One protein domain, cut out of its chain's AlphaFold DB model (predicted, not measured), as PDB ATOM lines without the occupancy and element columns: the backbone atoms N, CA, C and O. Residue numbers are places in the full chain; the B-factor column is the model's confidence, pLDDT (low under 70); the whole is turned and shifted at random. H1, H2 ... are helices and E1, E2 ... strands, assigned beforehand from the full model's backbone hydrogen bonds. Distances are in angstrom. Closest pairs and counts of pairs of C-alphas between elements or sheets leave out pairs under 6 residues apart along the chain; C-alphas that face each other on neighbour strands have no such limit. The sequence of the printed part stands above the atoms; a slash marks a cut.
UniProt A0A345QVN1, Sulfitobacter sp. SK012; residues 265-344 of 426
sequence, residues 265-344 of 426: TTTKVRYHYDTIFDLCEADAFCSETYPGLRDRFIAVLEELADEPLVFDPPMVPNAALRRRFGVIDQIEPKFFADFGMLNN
ATOM      1  N   THR A 265      21.776 -10.690   1.358       64.38
ATOM      2  CA  THR A 265      22.933 -11.137   0.561       64.38
ATOM      3  C   THR A 265      24.059 -10.104   0.568       64.38
ATOM      4  O   THR A 265      25.202 -10.461   0.847       64.38
ATOM      5  N   THR A 266      23.748  -8.820   0.373       65.38
ATOM      6  CA  THR A 266      24.749  -7.739   0.404       65.38
ATOM      7  C   THR A 266      25.408  -7.608   1.778       65.38
ATOM      8  O   THR A 266      26.629  -7.501   1.880       65.38
ATOM      9  N   THR A 267      24.619  -7.680   2.853       68.19
ATOM     10  CA  THR A 267      25.128  -7.618   4.230       68.19
ATOM     11  C   THR A 267      26.010  -8.823   4.559       68.19
ATOM     12  O   THR A 267      27.053  -8.660   5.185       68.19
ATOM     13  N   LYS A 268      25.637 -10.023   4.096       67.31
ATOM     14  CA  LYS A 268      26.417 -11.258   4.273       67.31
ATOM     15  C   LYS A 268      27.755 -11.184   3.551       67.31
ATOM     16  O   LYS A 268      28.781 -11.491   4.147       67.31
ATOM     17  N   VAL A 269      27.758 -10.734   2.295       68.62
ATOM     18  CA  VAL A 269      28.987 -10.571   1.504       68.62
ATOM     19  C   VAL A 269      29.939  -9.607   2.208       68.62
ATOM     20  O   VAL A 269      31.092  -9.957   2.448       68.62
ATOM     21  N   ARG A 270      29.440  -8.437   2.628       74.12
ATOM     22  CA  ARG A 270      30.238  -7.467   3.385       74.12
ATOM     23  C   ARG A 270      30.796  -8.065   4.676       74.12
ATOM     24  O   ARG A 270      31.992  -7.958   4.911       74.12
ATOM     25  N   TYR A 271      29.956  -8.730   5.471       78.19
ATOM     26  CA  TYR A 271      30.378  -9.376   6.713       78.19
ATOM     27  C   TYR A 271      31.528 -10.365   6.489       78.19
ATOM     28  O   TYR A 271      32.482 -10.380   7.264       78.19
ATOM     29  N   HIS A 272      31.471 -11.175   5.428       76.75
ATOM     30  CA  HIS A 272      32.534 -12.132   5.121       76.75
ATOM     31  C   HIS A 272      33.853 -11.449   4.756       76.75
ATOM     32  O   HIS A 272      34.890 -11.850   5.282       76.75
ATOM     33  N   TYR A 273      33.826 -10.416   3.909       80.88
ATOM     34  CA  TYR A 273      35.032  -9.652   3.578       80.88
ATOM     35  C   TYR A 273      35.608  -8.941   4.802       80.88
ATOM     36  O   TYR A 273      36.791  -9.105   5.086       80.88
ATOM     37  N   ASP A 274      34.766  -8.243   5.570       85.69
ATOM     38  CA  ASP A 274      35.173  -7.566   6.804       85.69
ATOM     39  C   ASP A 274      35.830  -8.561   7.776       85.69
ATOM     40  O   ASP A 274      36.932  -8.315   8.256       85.69
ATOM     41  N   THR A 275      35.225  -9.738   7.965       87.00
ATOM     42  CA  THR A 275      35.777 -10.793   8.829       87.00
ATOM     43  C   THR A 275      37.135 -11.295   8.333       87.00
ATOM     44  O   THR A 275      38.038 -11.506   9.138       87.00
ATOM     45  N   ILE A 276      37.308 -11.510   7.024       88.31
ATOM     46  CA  ILE A 276      38.590 -11.959   6.457       88.31
ATOM     47  C   ILE A 276      39.676 -10.904   6.678       88.31
ATOM     48  O   ILE A 276      40.798 -11.255   7.043       88.31
ATOM     49  N   PHE A 277      39.350  -9.628   6.471       93.06
ATOM     50  CA  PHE A 277      40.291  -8.536   6.689       93.06
ATOM     51  C   PHE A 277      40.701  -8.436   8.154       93.06
ATOM     52  O   PHE A 277      41.896  -8.419   8.437       93.06
ATOM     53  N   ASP A 278      39.733  -8.475   9.068       93.69
ATOM     54  CA  ASP A 278      39.989  -8.383  10.507       93.69
ATOM     55  C   ASP A 278      40.819  -9.580  11.006       93.69
ATOM     56  O   ASP A 278      41.746  -9.422  11.799       93.69
ATOM     57  N   LEU A 279      40.539 -10.790  10.501       94.38
ATOM     58  CA  LEU A 279      41.333 -11.984  10.810       94.38
ATOM     59  C   LEU A 279      42.763 -11.892  10.264       94.38
ATOM     60  O   LEU A 279      43.689 -12.343  10.934       94.38
ATOM     61  N   CYS A 280      42.954 -11.329   9.069       95.00
ATOM     62  CA  CYS A 280      44.286 -11.157   8.494       95.00
ATOM     63  C   CYS A 280      45.099 -10.101   9.246       95.00
ATOM     64  O   CYS A 280      46.281 -10.309   9.501       95.00
ATOM     65  N   GLU A 281      44.471  -8.992   9.637       96.25
ATOM     66  CA  GLU A 281      45.114  -7.946  10.432       96.25
ATOM     67  C   GLU A 281      45.535  -8.465  11.816       96.25
ATOM     68  O   GLU A 281      46.623  -8.148  12.294       96.25
ATOM     69  N   ALA A 282      44.715  -9.321  12.432       96.56
ATOM     70  CA  ALA A 282      45.022  -9.937  13.721       96.56
ATOM     71  C   ALA A 282      46.103 -11.036  13.655       96.56
ATOM     72  O   ALA A 282      46.726 -11.345  14.675       96.56
ATOM     73  N   ASP A 283      46.330 -11.652  12.490       97.31
ATOM     74  CA  ASP A 283      47.341 -12.693  12.302       97.31
ATOM     75  C   ASP A 283      48.687 -12.089  11.872       97.31
ATOM     76  O   ASP A 283      48.797 -11.431  10.839       97.31
ATOM     77  N   ALA A 284      49.749 -12.332  12.646       97.00
ATOM     78  CA  ALA A 284      51.066 -11.739  12.390       97.00
ATOM     79  C   ALA A 284      51.649 -12.143  11.024       97.00
ATOM     80  O   ALA A 284      52.268 -11.326  10.351       97.00
ATOM     81  N   PHE A 285      51.434 -13.390  10.595       97.00
ATOM     82  CA  PHE A 285      51.929 -13.855   9.301       97.00
ATOM     83  C   PHE A 285      51.130 -13.235   8.147       97.00
ATOM     84  O   PHE A 285      51.717 -12.781   7.164       97.00
ATOM     85  N   CYS A 286      49.802 -13.194   8.259       95.69
ATOM     86  CA  CYS A 286      48.935 -12.620   7.239       95.69
ATOM     87  C   CYS A 286      49.142 -11.111   7.105       95.69
ATOM     88  O   CYS A 286      49.361 -10.642   5.995       95.69
ATOM     89  N   SER A 287      49.146 -10.368   8.212       96.31
ATOM     90  CA  SER A 287      49.365  -8.917   8.226       96.31
ATOM     91  C   SER A 287      50.741  -8.510   7.684       96.31
ATOM     92  O   SER A 287      50.832  -7.533   6.943       96.31
ATOM     93  N   GLU A 288      51.800  -9.279   7.970       96.75
ATOM     94  CA  GLU A 288      53.132  -9.063   7.382       96.75
ATOM     95  C   GLU A 288      53.150  -9.379   5.877       96.75
ATOM     96  O   GLU A 288      53.736  -8.636   5.089       96.75
ATOM     97  N   THR A 289      52.487 -10.461   5.457       97.25
ATOM     98  CA  THR A 289      52.455 -10.892   4.046       97.25
ATOM     99  C   THR A 289      51.557  -9.997   3.183       97.25
ATOM    100  O   THR A 289      51.855  -9.743   2.014       97.25
ATOM    101  N   TYR A 290      50.450  -9.516   3.748       94.69
ATOM    102  CA  TYR A 290      49.392  -8.763   3.078       94.69
ATOM    103  C   TYR A 290      49.083  -7.456   3.832       94.69
ATOM    104  O   TYR A 290      47.963  -7.261   4.313       94.69
ATOM    105  N   PRO A 291      50.047  -6.523   3.927       95.25
ATOM    106  CA  PRO A 291      49.851  -5.279   4.660       95.25
ATOM    107  C   PRO A 291      48.752  -4.430   4.013       95.25
ATOM    108  O   PRO A 291      48.708  -4.282   2.786       95.25
ATOM    109  N   GLY A 292      47.866  -3.874   4.846       94.62
ATOM    110  CA  GLY A 292      46.763  -3.015   4.403       94.62
ATOM    111  C   GLY A 292      45.776  -3.716   3.465       94.62
ATOM    112  O   GLY A 292      45.277  -3.089   2.533       94.62
ATOM    113  N   LEU A 293      45.531  -5.022   3.654       94.31
ATOM    114  CA  LEU A 293      44.727  -5.844   2.739       94.31
ATOM    115  C   LEU A 293      43.350  -5.235   2.421       94.31
ATOM    116  O   LEU A 293      42.957  -5.219   1.257       94.31
ATOM    117  N   ARG A 294      42.649  -4.714   3.436       92.69
ATOM    118  CA  ARG A 294      41.340  -4.058   3.291       92.69
ATOM    119  C   ARG A 294      41.418  -2.857   2.347       92.69
ATOM    120  O   ARG A 294      40.702  -2.817   1.352       92.69
ATOM    121  N   ASP A 295      42.314  -1.917   2.639       95.25
ATOM    122  CA  ASP A 295      42.449  -0.670   1.879       95.25
ATOM    123  C   ASP A 295      42.903  -0.941   0.446       95.25
ATOM    124  O   ASP A 295      42.372  -0.367  -0.499       95.25
ATOM    125  N   ARG A 296      43.834  -1.883   0.263       94.19
ATOM    126  CA  ARG A 296      44.276  -2.307  -1.068       94.19
ATOM    127  C   ARG A 296      43.160  -2.959  -1.872       94.19
ATOM    128  O   ARG A 296      43.076  -2.726  -3.072       94.19
ATOM    129  N   PHE A 297      42.328  -3.787  -1.240       89.88
ATOM    130  CA  PHE A 297      41.192  -4.406  -1.918       89.88
ATOM    131  C   PHE A 297      40.175  -3.353  -2.366       89.88
ATOM    132  O   PHE A 297      39.729  -3.397  -3.508       89.88
ATOM    133  N   ILE A 298      39.855  -2.385  -1.502       89.75
ATOM    134  CA  ILE A 298      38.959  -1.272  -1.845       89.75
ATOM    135  C   ILE A 298      39.549  -0.440  -2.990       89.75
ATOM    136  O   ILE A 298      38.851  -0.206  -3.968       89.75
ATOM    137  N   ALA A 299      40.837  -0.091  -2.924       92.62
ATOM    138  CA  ALA A 299      41.509   0.677  -3.972       92.62
ATOM    139  C   ALA A 299      41.472  -0.029  -5.338       92.62
ATOM    140  O   ALA A 299      41.243   0.621  -6.349       92.62
ATOM    141  N   VAL A 300      41.628  -1.359  -5.375       90.50
ATOM    142  CA  VAL A 300      41.490  -2.137  -6.620       90.50
ATOM    143  C   VAL A 300      40.063  -2.074  -7.165       90.50
ATOM    144  O   VAL A 300      39.879  -1.972  -8.372       90.50
ATOM    145  N   LEU A 301      39.043  -2.142  -6.305       88.19
ATOM    146  CA  LEU A 301      37.657  -2.016  -6.762       88.19
ATOM    147  C   LEU A 301      37.352  -0.608  -7.288       88.19
ATOM    148  O   LEU A 301      36.604  -0.486  -8.249       88.19
ATOM    149  N   GLU A 302      37.916   0.435  -6.680       91.38
ATOM    150  CA  GLU A 302      37.781   1.815  -7.162       91.38
ATOM    151  C   GLU A 302      38.505   2.006  -8.504       91.38
ATOM    152  O   GLU A 302      37.903   2.499  -9.452       91.38
ATOM    153  N   GLU A 303      39.744   1.522  -8.625       93.12
ATOM    154  CA  GLU A 303      40.519   1.571  -9.871       93.12
ATOM    155  C   GLU A 303      39.791   0.857 -11.013       93.12
ATOM    156  O   GLU A 303      39.644   1.418 -12.089       93.12
ATOM    157  N   LEU A 304      39.257  -0.343 -10.771       91.06
ATOM    158  CA  LEU A 304      38.522  -1.096 -11.790       91.06
ATOM    159  C   LEU A 304      37.144  -0.513 -12.119       91.06
ATOM    160  O   LEU A 304      36.575  -0.866 -13.150       91.06
ATOM    161  N   ALA A 305      36.575   0.315 -11.238       88.56
ATOM    162  CA  ALA A 305      35.351   1.050 -11.539       88.56
ATOM    163  C   ALA A 305      35.618   2.191 -12.532       88.56
ATOM    164  O   ALA A 305      34.769   2.467 -13.378       88.56
ATOM    165  N   ASP A 306      36.790   2.823 -12.430       91.38
ATOM    166  CA  ASP A 306      37.208   3.923 -13.299       91.38
ATOM    167  C   ASP A 306      37.859   3.421 -14.602       91.38
ATOM    168  O   ASP A 306      37.593   3.953 -15.681       91.38
ATOM    169  N   GLU A 307      38.693   2.382 -14.514       93.81
ATOM    170  CA  GLU A 307      39.447   1.791 -15.620       93.81
ATOM    171  C   GLU A 307      39.353   0.250 -15.572       93.81
ATOM    172  O   GLU A 307      40.214  -0.427 -14.998       93.81
ATOM    173  N   PRO A 308      38.298  -0.340 -16.170       90.75
ATOM    174  CA  PRO A 308      38.159  -1.789 -16.261       90.75
ATOM    175  C   PRO A 308      39.347  -2.428 -16.985       90.75
ATOM    176  O   PRO A 308      39.830  -1.930 -18.006       90.75
ATOM    177  N   LEU A 309      39.798  -3.584 -16.499       89.88
ATOM    178  CA  LEU A 309      40.878  -4.321 -17.147       89.88
ATOM    179  C   LEU A 309      40.326  -5.100 -18.340       89.88
ATOM    180  O   LEU A 309      39.670  -6.119 -18.154       89.88
ATOM    181  N   VAL A 310      40.610  -4.636 -19.554       90.44
ATOM    182  CA  VAL A 310      40.116  -5.238 -20.803       90.44
ATOM    183  C   VAL A 310      41.057  -6.344 -21.299       90.44
ATOM    184  O   VAL A 310      42.278  -6.175 -21.334       90.44
ATOM    185  N   PHE A 311      40.492  -7.478 -21.717       84.94
ATOM    186  CA  PHE A 311      41.194  -8.595 -22.347       84.94
ATOM    187  C   PHE A 311      41.008  -8.591 -23.866       84.94
ATOM    188  O   PHE A 311      39.887  -8.664 -24.367       84.94
ATOM    189  N   ASP A 312      42.124  -8.615 -24.599       85.56
ATOM    190  CA  ASP A 312      42.150  -8.836 -26.046       85.56
ATOM    191  C   ASP A 312      43.210  -9.905 -26.409       85.56
ATOM    192  O   ASP A 312      44.412  -9.660 -26.238       85.56
ATOM    193  N   PRO A 313      42.811 -11.111 -26.865       86.50
ATOM    194  CA  PRO A 313      41.430 -11.548 -27.062       86.50
ATOM    195  C   PRO A 313      40.705 -11.814 -25.726       86.50
ATOM    196  O   PRO A 313      41.362 -12.104 -24.721       86.50
ATOM    197  N   PRO A 314      39.358 -11.804 -25.716       87.31
ATOM    198  CA  PRO A 314      38.575 -12.127 -24.531       87.31
ATOM    199  C   PRO A 314      38.923 -13.499 -23.943       87.31
ATOM    200  O   PRO A 314      39.162 -14.480 -24.658       87.31
ATOM    201  N   MET A 315      38.900 -13.592 -22.616       83.56
ATOM    202  CA  MET A 315      39.093 -14.848 -21.907       83.56
ATOM    203  C   MET A 315      37.848 -15.728 -22.027       83.56
ATOM    204  O   MET A 315      36.741 -15.332 -21.672       83.56
ATOM    205  N   VAL A 316      38.037 -16.977 -22.460       78.25
ATOM    206  CA  VAL A 316      36.970 -17.985 -22.511       78.25
ATOM    207  C   VAL A 316      37.190 -18.996 -21.382       78.25
ATOM    208  O   VAL A 316      38.092 -19.835 -21.484       78.25
ATOM    209  N   PRO A 317      36.403 -18.949 -20.290       68.25
ATOM    210  CA  PRO A 317      36.535 -19.900 -19.195       68.25
ATOM    211  C   PRO A 317      36.178 -21.328 -19.629       68.25
ATOM    212  O   PRO A 317      35.494 -21.554 -20.632       68.25
ATOM    213  N   ASN A 318      36.585 -22.315 -18.826       65.56
ATOM    214  CA  ASN A 318      36.113 -23.690 -19.007       65.56
ATOM    215  C   ASN A 318      34.578 -23.775 -18.871       65.56
ATOM    216  O   ASN A 318      33.945 -22.877 -18.319       65.56
ATOM    217  N   ALA A 319      33.972 -24.870 -19.338       51.88
ATOM    218  CA  ALA A 319      32.513 -25.016 -19.380       51.88
ATOM    219  C   ALA A 319      31.814 -24.760 -18.026       51.88
ATOM    220  O   ALA A 319      30.731 -24.177 -18.004       51.88
ATOM    221  N   ALA A 320      32.445 -25.134 -16.906       52.12
ATOM    222  CA  ALA A 320      31.890 -24.926 -15.568       52.12
ATOM    223  C   ALA A 320      31.819 -23.437 -15.190       52.12
ATOM    224  O   ALA A 320      30.818 -22.983 -14.640       52.12
ATOM    225  N   LEU A 321      32.858 -22.667 -15.517       56.41
ATOM    226  CA  LEU A 321      32.931 -21.234 -15.218       56.41
ATOM    227  C   LEU A 321      32.235 -20.374 -16.280       56.41
ATOM    228  O   LEU A 321      31.689 -19.325 -15.948       56.41
ATOM    229  N   ARG A 322      32.176 -20.833 -17.534       60.81
ATOM    230  CA  ARG A 322      31.540 -20.114 -18.648       60.81
ATOM    231  C   ARG A 322      30.035 -19.950 -18.449       60.81
ATOM    232  O   ARG A 322      29.487 -18.926 -18.828       60.81
ATOM    233  N   ARG A 323      29.365 -20.909 -17.800       54.00
ATOM    234  CA  ARG A 323      27.940 -20.776 -17.442       54.00
ATOM    235  C   ARG A 323      27.683 -19.626 -16.463       54.00
ATOM    236  O   ARG A 323      26.573 -19.111 -16.413       54.00
ATOM    237  N   ARG A 324      28.688 -19.256 -15.662       55.66
ATOM    238  CA  ARG A 324      28.570 -18.227 -14.623       55.66
ATOM    239  C   ARG A 324      29.095 -16.865 -15.068       55.66
ATOM    240  O   ARG A 324      28.484 -15.867 -14.717       55.66
ATOM    241  N   PHE A 325      30.206 -16.844 -15.800       58.41
ATOM    242  CA  PHE A 325      30.908 -15.618 -16.194       58.41
ATOM    243  C   PHE A 325      30.816 -15.291 -17.685       58.41
ATOM    244  O   PHE A 325      31.335 -14.266 -18.101       58.41
ATOM    245  N   GLY A 326      30.215 -16.159 -18.502       69.94
ATOM    246  CA  GLY A 326      30.219 -15.977 -19.951       69.94
ATOM    247  C   GLY A 326      31.635 -15.964 -20.531       69.94
ATOM    248  O   GLY A 326      32.526 -16.678 -20.058       69.94
ATOM    249  N   VAL A 327      31.817 -15.188 -21.597       76.88
ATOM    250  CA  VAL A 327      33.133 -14.767 -22.092       76.88
ATOM    251  C   VAL A 327      33.528 -13.523 -21.300       76.88
ATOM    252  O   VAL A 327      32.710 -12.626 -21.155       76.88
ATOM    253  N   ILE A 328      34.752 -13.491 -20.776       80.62
ATOM    254  CA  ILE A 328      35.256 -12.374 -19.974       80.62
ATOM    255  C   ILE A 328      36.105 -11.497 -20.890       80.62
ATOM    256  O   ILE A 328      37.254 -11.822 -21.189       80.62
ATOM    257  N   ASP A 329      35.525 -10.408 -21.359       84.81
ATOM    258  CA  ASP A 329      36.193  -9.358 -22.125       84.81
ATOM    259  C   ASP A 329      36.772  -8.260 -21.225       84.81
ATOM    260  O   ASP A 329      37.734  -7.611 -21.620       84.81
ATOM    261  N   GLN A 330      36.269  -8.104 -19.997       85.31
ATOM    262  CA  GLN A 330      36.833  -7.190 -19.007       85.31
ATOM    263  C   GLN A 330      36.693  -7.672 -17.554       85.31
ATOM    264  O   GLN A 330      35.828  -8.482 -17.218       85.31
ATOM    265  N   ILE A 331      37.547  -7.151 -16.668       85.62
ATOM    266  CA  ILE A 331      37.386  -7.226 -15.213       85.62
ATOM    267  C   ILE A 331      36.992  -5.845 -14.699       85.62
ATOM    268  O   ILE A 331      37.733  -4.880 -14.844       85.62
ATOM    269  N   GLU A 332      35.849  -5.798 -14.029       84.75
ATOM    270  CA  GLU A 332      35.282  -4.630 -13.352       84.75
ATOM    271  C   GLU A 332      34.796  -5.055 -11.945       84.75
ATOM    272  O   GLU A 332      34.793  -6.254 -11.642       84.75
ATOM    273  N   PRO A 333      34.339  -4.156 -11.053       81.12
ATOM    274  CA  PRO A 333      33.932  -4.531  -9.692       81.12
ATOM    275  C   PRO A 333      32.876  -5.645  -9.640       81.12
ATOM    276  O   PRO A 333      32.899  -6.498  -8.746       81.12
ATOM    277  N   LYS A 334      31.987  -5.691 -10.640       75.44
ATOM    278  CA  LYS A 334      30.976  -6.741 -10.800       75.44
ATOM    279  C   LYS A 334      31.594  -8.144 -10.882       75.44
ATOM    280  O   LYS A 334      31.054  -9.072 -10.279       75.44
ATOM    281  N   PHE A 335      32.754  -8.294 -11.528       77.25
ATOM    282  CA  PHE A 335      33.478  -9.566 -11.613       77.25
ATOM    283  C   PHE A 335      33.753 -10.156 -10.222       77.25
ATOM    284  O   PHE A 335      33.543 -11.349  -9.997       77.25
ATOM    285  N   PHE A 336      34.168  -9.326  -9.260       72.69
ATOM    286  CA  PHE A 336      34.464  -9.774  -7.896       72.69
ATOM    287  C   PHE A 336      33.207 -10.127  -7.107       72.69
ATOM    288  O   PHE A 336      33.238 -11.070  -6.314       72.69
ATOM    289  N   ALA A 337      32.094  -9.430  -7.347       66.69
ATOM    290  CA  ALA A 337      30.803  -9.810  -6.782       66.69
ATOM    291  C   ALA A 337      30.363 -11.197  -7.289       66.69
ATOM    292  O   ALA A 337      29.981 -12.060  -6.494       66.69
ATOM    293  N   ASP A 338      30.504 -11.456  -8.592       63.75
ATOM    294  CA  ASP A 338      30.175 -12.753  -9.189       63.75
ATOM    295  C   ASP A 338      31.140 -13.868  -8.750       63.75
ATOM    296  O   ASP A 338      30.708 -15.001  -8.502       63.75
ATOM    297  N   PHE A 339      32.425 -13.546  -8.571       66.00
ATOM    298  CA  PHE A 339      33.444 -14.461  -8.053       66.00
ATOM    299  C   PHE A 339      33.237 -14.804  -6.575       66.00
ATOM    300  O   PHE A 339      33.355 -15.969  -6.189       66.00
ATOM    301  N   GLY A 340      32.854 -13.830  -5.747       58.03
ATOM    302  CA  GLY A 340      32.501 -14.054  -4.344       58.03
ATOM    303  C   GLY A 340      31.367 -15.072  -4.179       58.03
ATOM    304  O   GLY A 340      31.395 -15.889  -3.258       58.03
ATOM    305  N   MET A 341      30.417 -15.108  -5.119       52.25
ATOM    306  CA  MET A 341      29.330 -16.094  -5.119       52.25
ATOM    307  C   MET A 341      29.793 -17.528  -5.426       52.25
ATOM    308  O   MET A 341      29.209 -18.471  -4.894       52.25
ATOM    309  N   LEU A 342      30.853 -17.726  -6.220       51.00
ATOM    310  CA  LEU A 342      31.409 -19.067  -6.474       51.00
ATOM    311  C   LEU A 342      32.063 -19.684  -5.241       51.00
ATOM    312  O   LEU A 342      32.079 -20.908  -5.095       51.00
ATOM    313  N   ASN A 343      32.578 -18.851  -4.337       43.72
ATOM    314  CA  ASN A 343      33.264 -19.328  -3.143       43.72
ATOM    315  C   ASN A 343      32.323 -20.070  -2.172       43.72
ATOM    316  O   ASN A 343      32.776 -20.902  -1.391       43.72
ATOM    317  N   ASN A 344      31.009 -19.837  -2.280       40.34
ATOM    318  CA  ASN A 344      29.980 -20.569  -1.535       40.34
ATOM    319  C   ASN A 344      29.621 -21.942  -2.139       40.34
ATOM    320  O   ASN A 344      28.939 -22.721  -1.478       40.34
TER     321      ASN A 344
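Overview. This is residues 265 to 344 of the 426 residues of a protein of Sulfitobacter sp. SK012 (UniProt A0A345QVN1). What shape does the backbone make? H1 and H3 meet as a V near the short H2, and H5 spans its open side, a loose triangle of helices; the small sheet E1-E2 and H4 make the end far from H2. How is it made up? The 80 printed residues include five named helices and two antiparallel strands, in the order H1, H2, H3, E1, H4, E2, H5, mostly helix. The whole is loose, with a radius of gyration of the C-alphas of 14.8 A, and only just elongated, spanning 40 by 26 by 23 A.

Along the chain. Where do the first helices lie? H1 is residues 265 to 282, 25.7 A long, from C-alpha 265 at (22.933, -11.137, 0.561). H2 is residues 284 to 289, and H3 is 293 to 306, 20.2 A long. What follows? E1 is residues 309 to 315, H4 319 to 325 and E2 328 to 331. H5 is residues 333 to 342, 15.1 A long, to C-alpha 342 at (31.409, -19.067, -6.474).

Arrangement. What does H1 touch? H1 and H2 only just touch, only at the corner, with 3 pairs of C-alphas within 8 A, the closest Glu 281 and Ser 287, 4.9 A. With residues 274 to 281 alone H1 touches H3, closest C-alphas Phe 277 and Arg 294, 5.7 A, at a steep tilt of 46 degrees, opposite ways. Where is H5? It touches H3, closest C-alphas Pro 333 and Leu 301, 5.4 A, and is close but not clearly touching to H1, at Gly 340 and Val 269, C-alphas 7.7 A apart. What do backbone atoms show? In antiparallel E1 and E2, N 309 and O 331 are within hydrogen-bond range at 2.9 A. Every O i to N i+4 pair is within range in H1, H2 and H3, but 5 of 6 in H5 and 1 of 3 in H4, where 1 of 4 O i to N i+3 pairs is.

Size, cuts and confidence. How large is it? The farthest C-alphas, Ala 282 and Pro 313, are 41.0 A apart; the printed part has no cut, and its links between elements are tight. Where is confidence low? The pLDDT is under 70 at residues 265 to 269, 317 to 326 and 337 to 344.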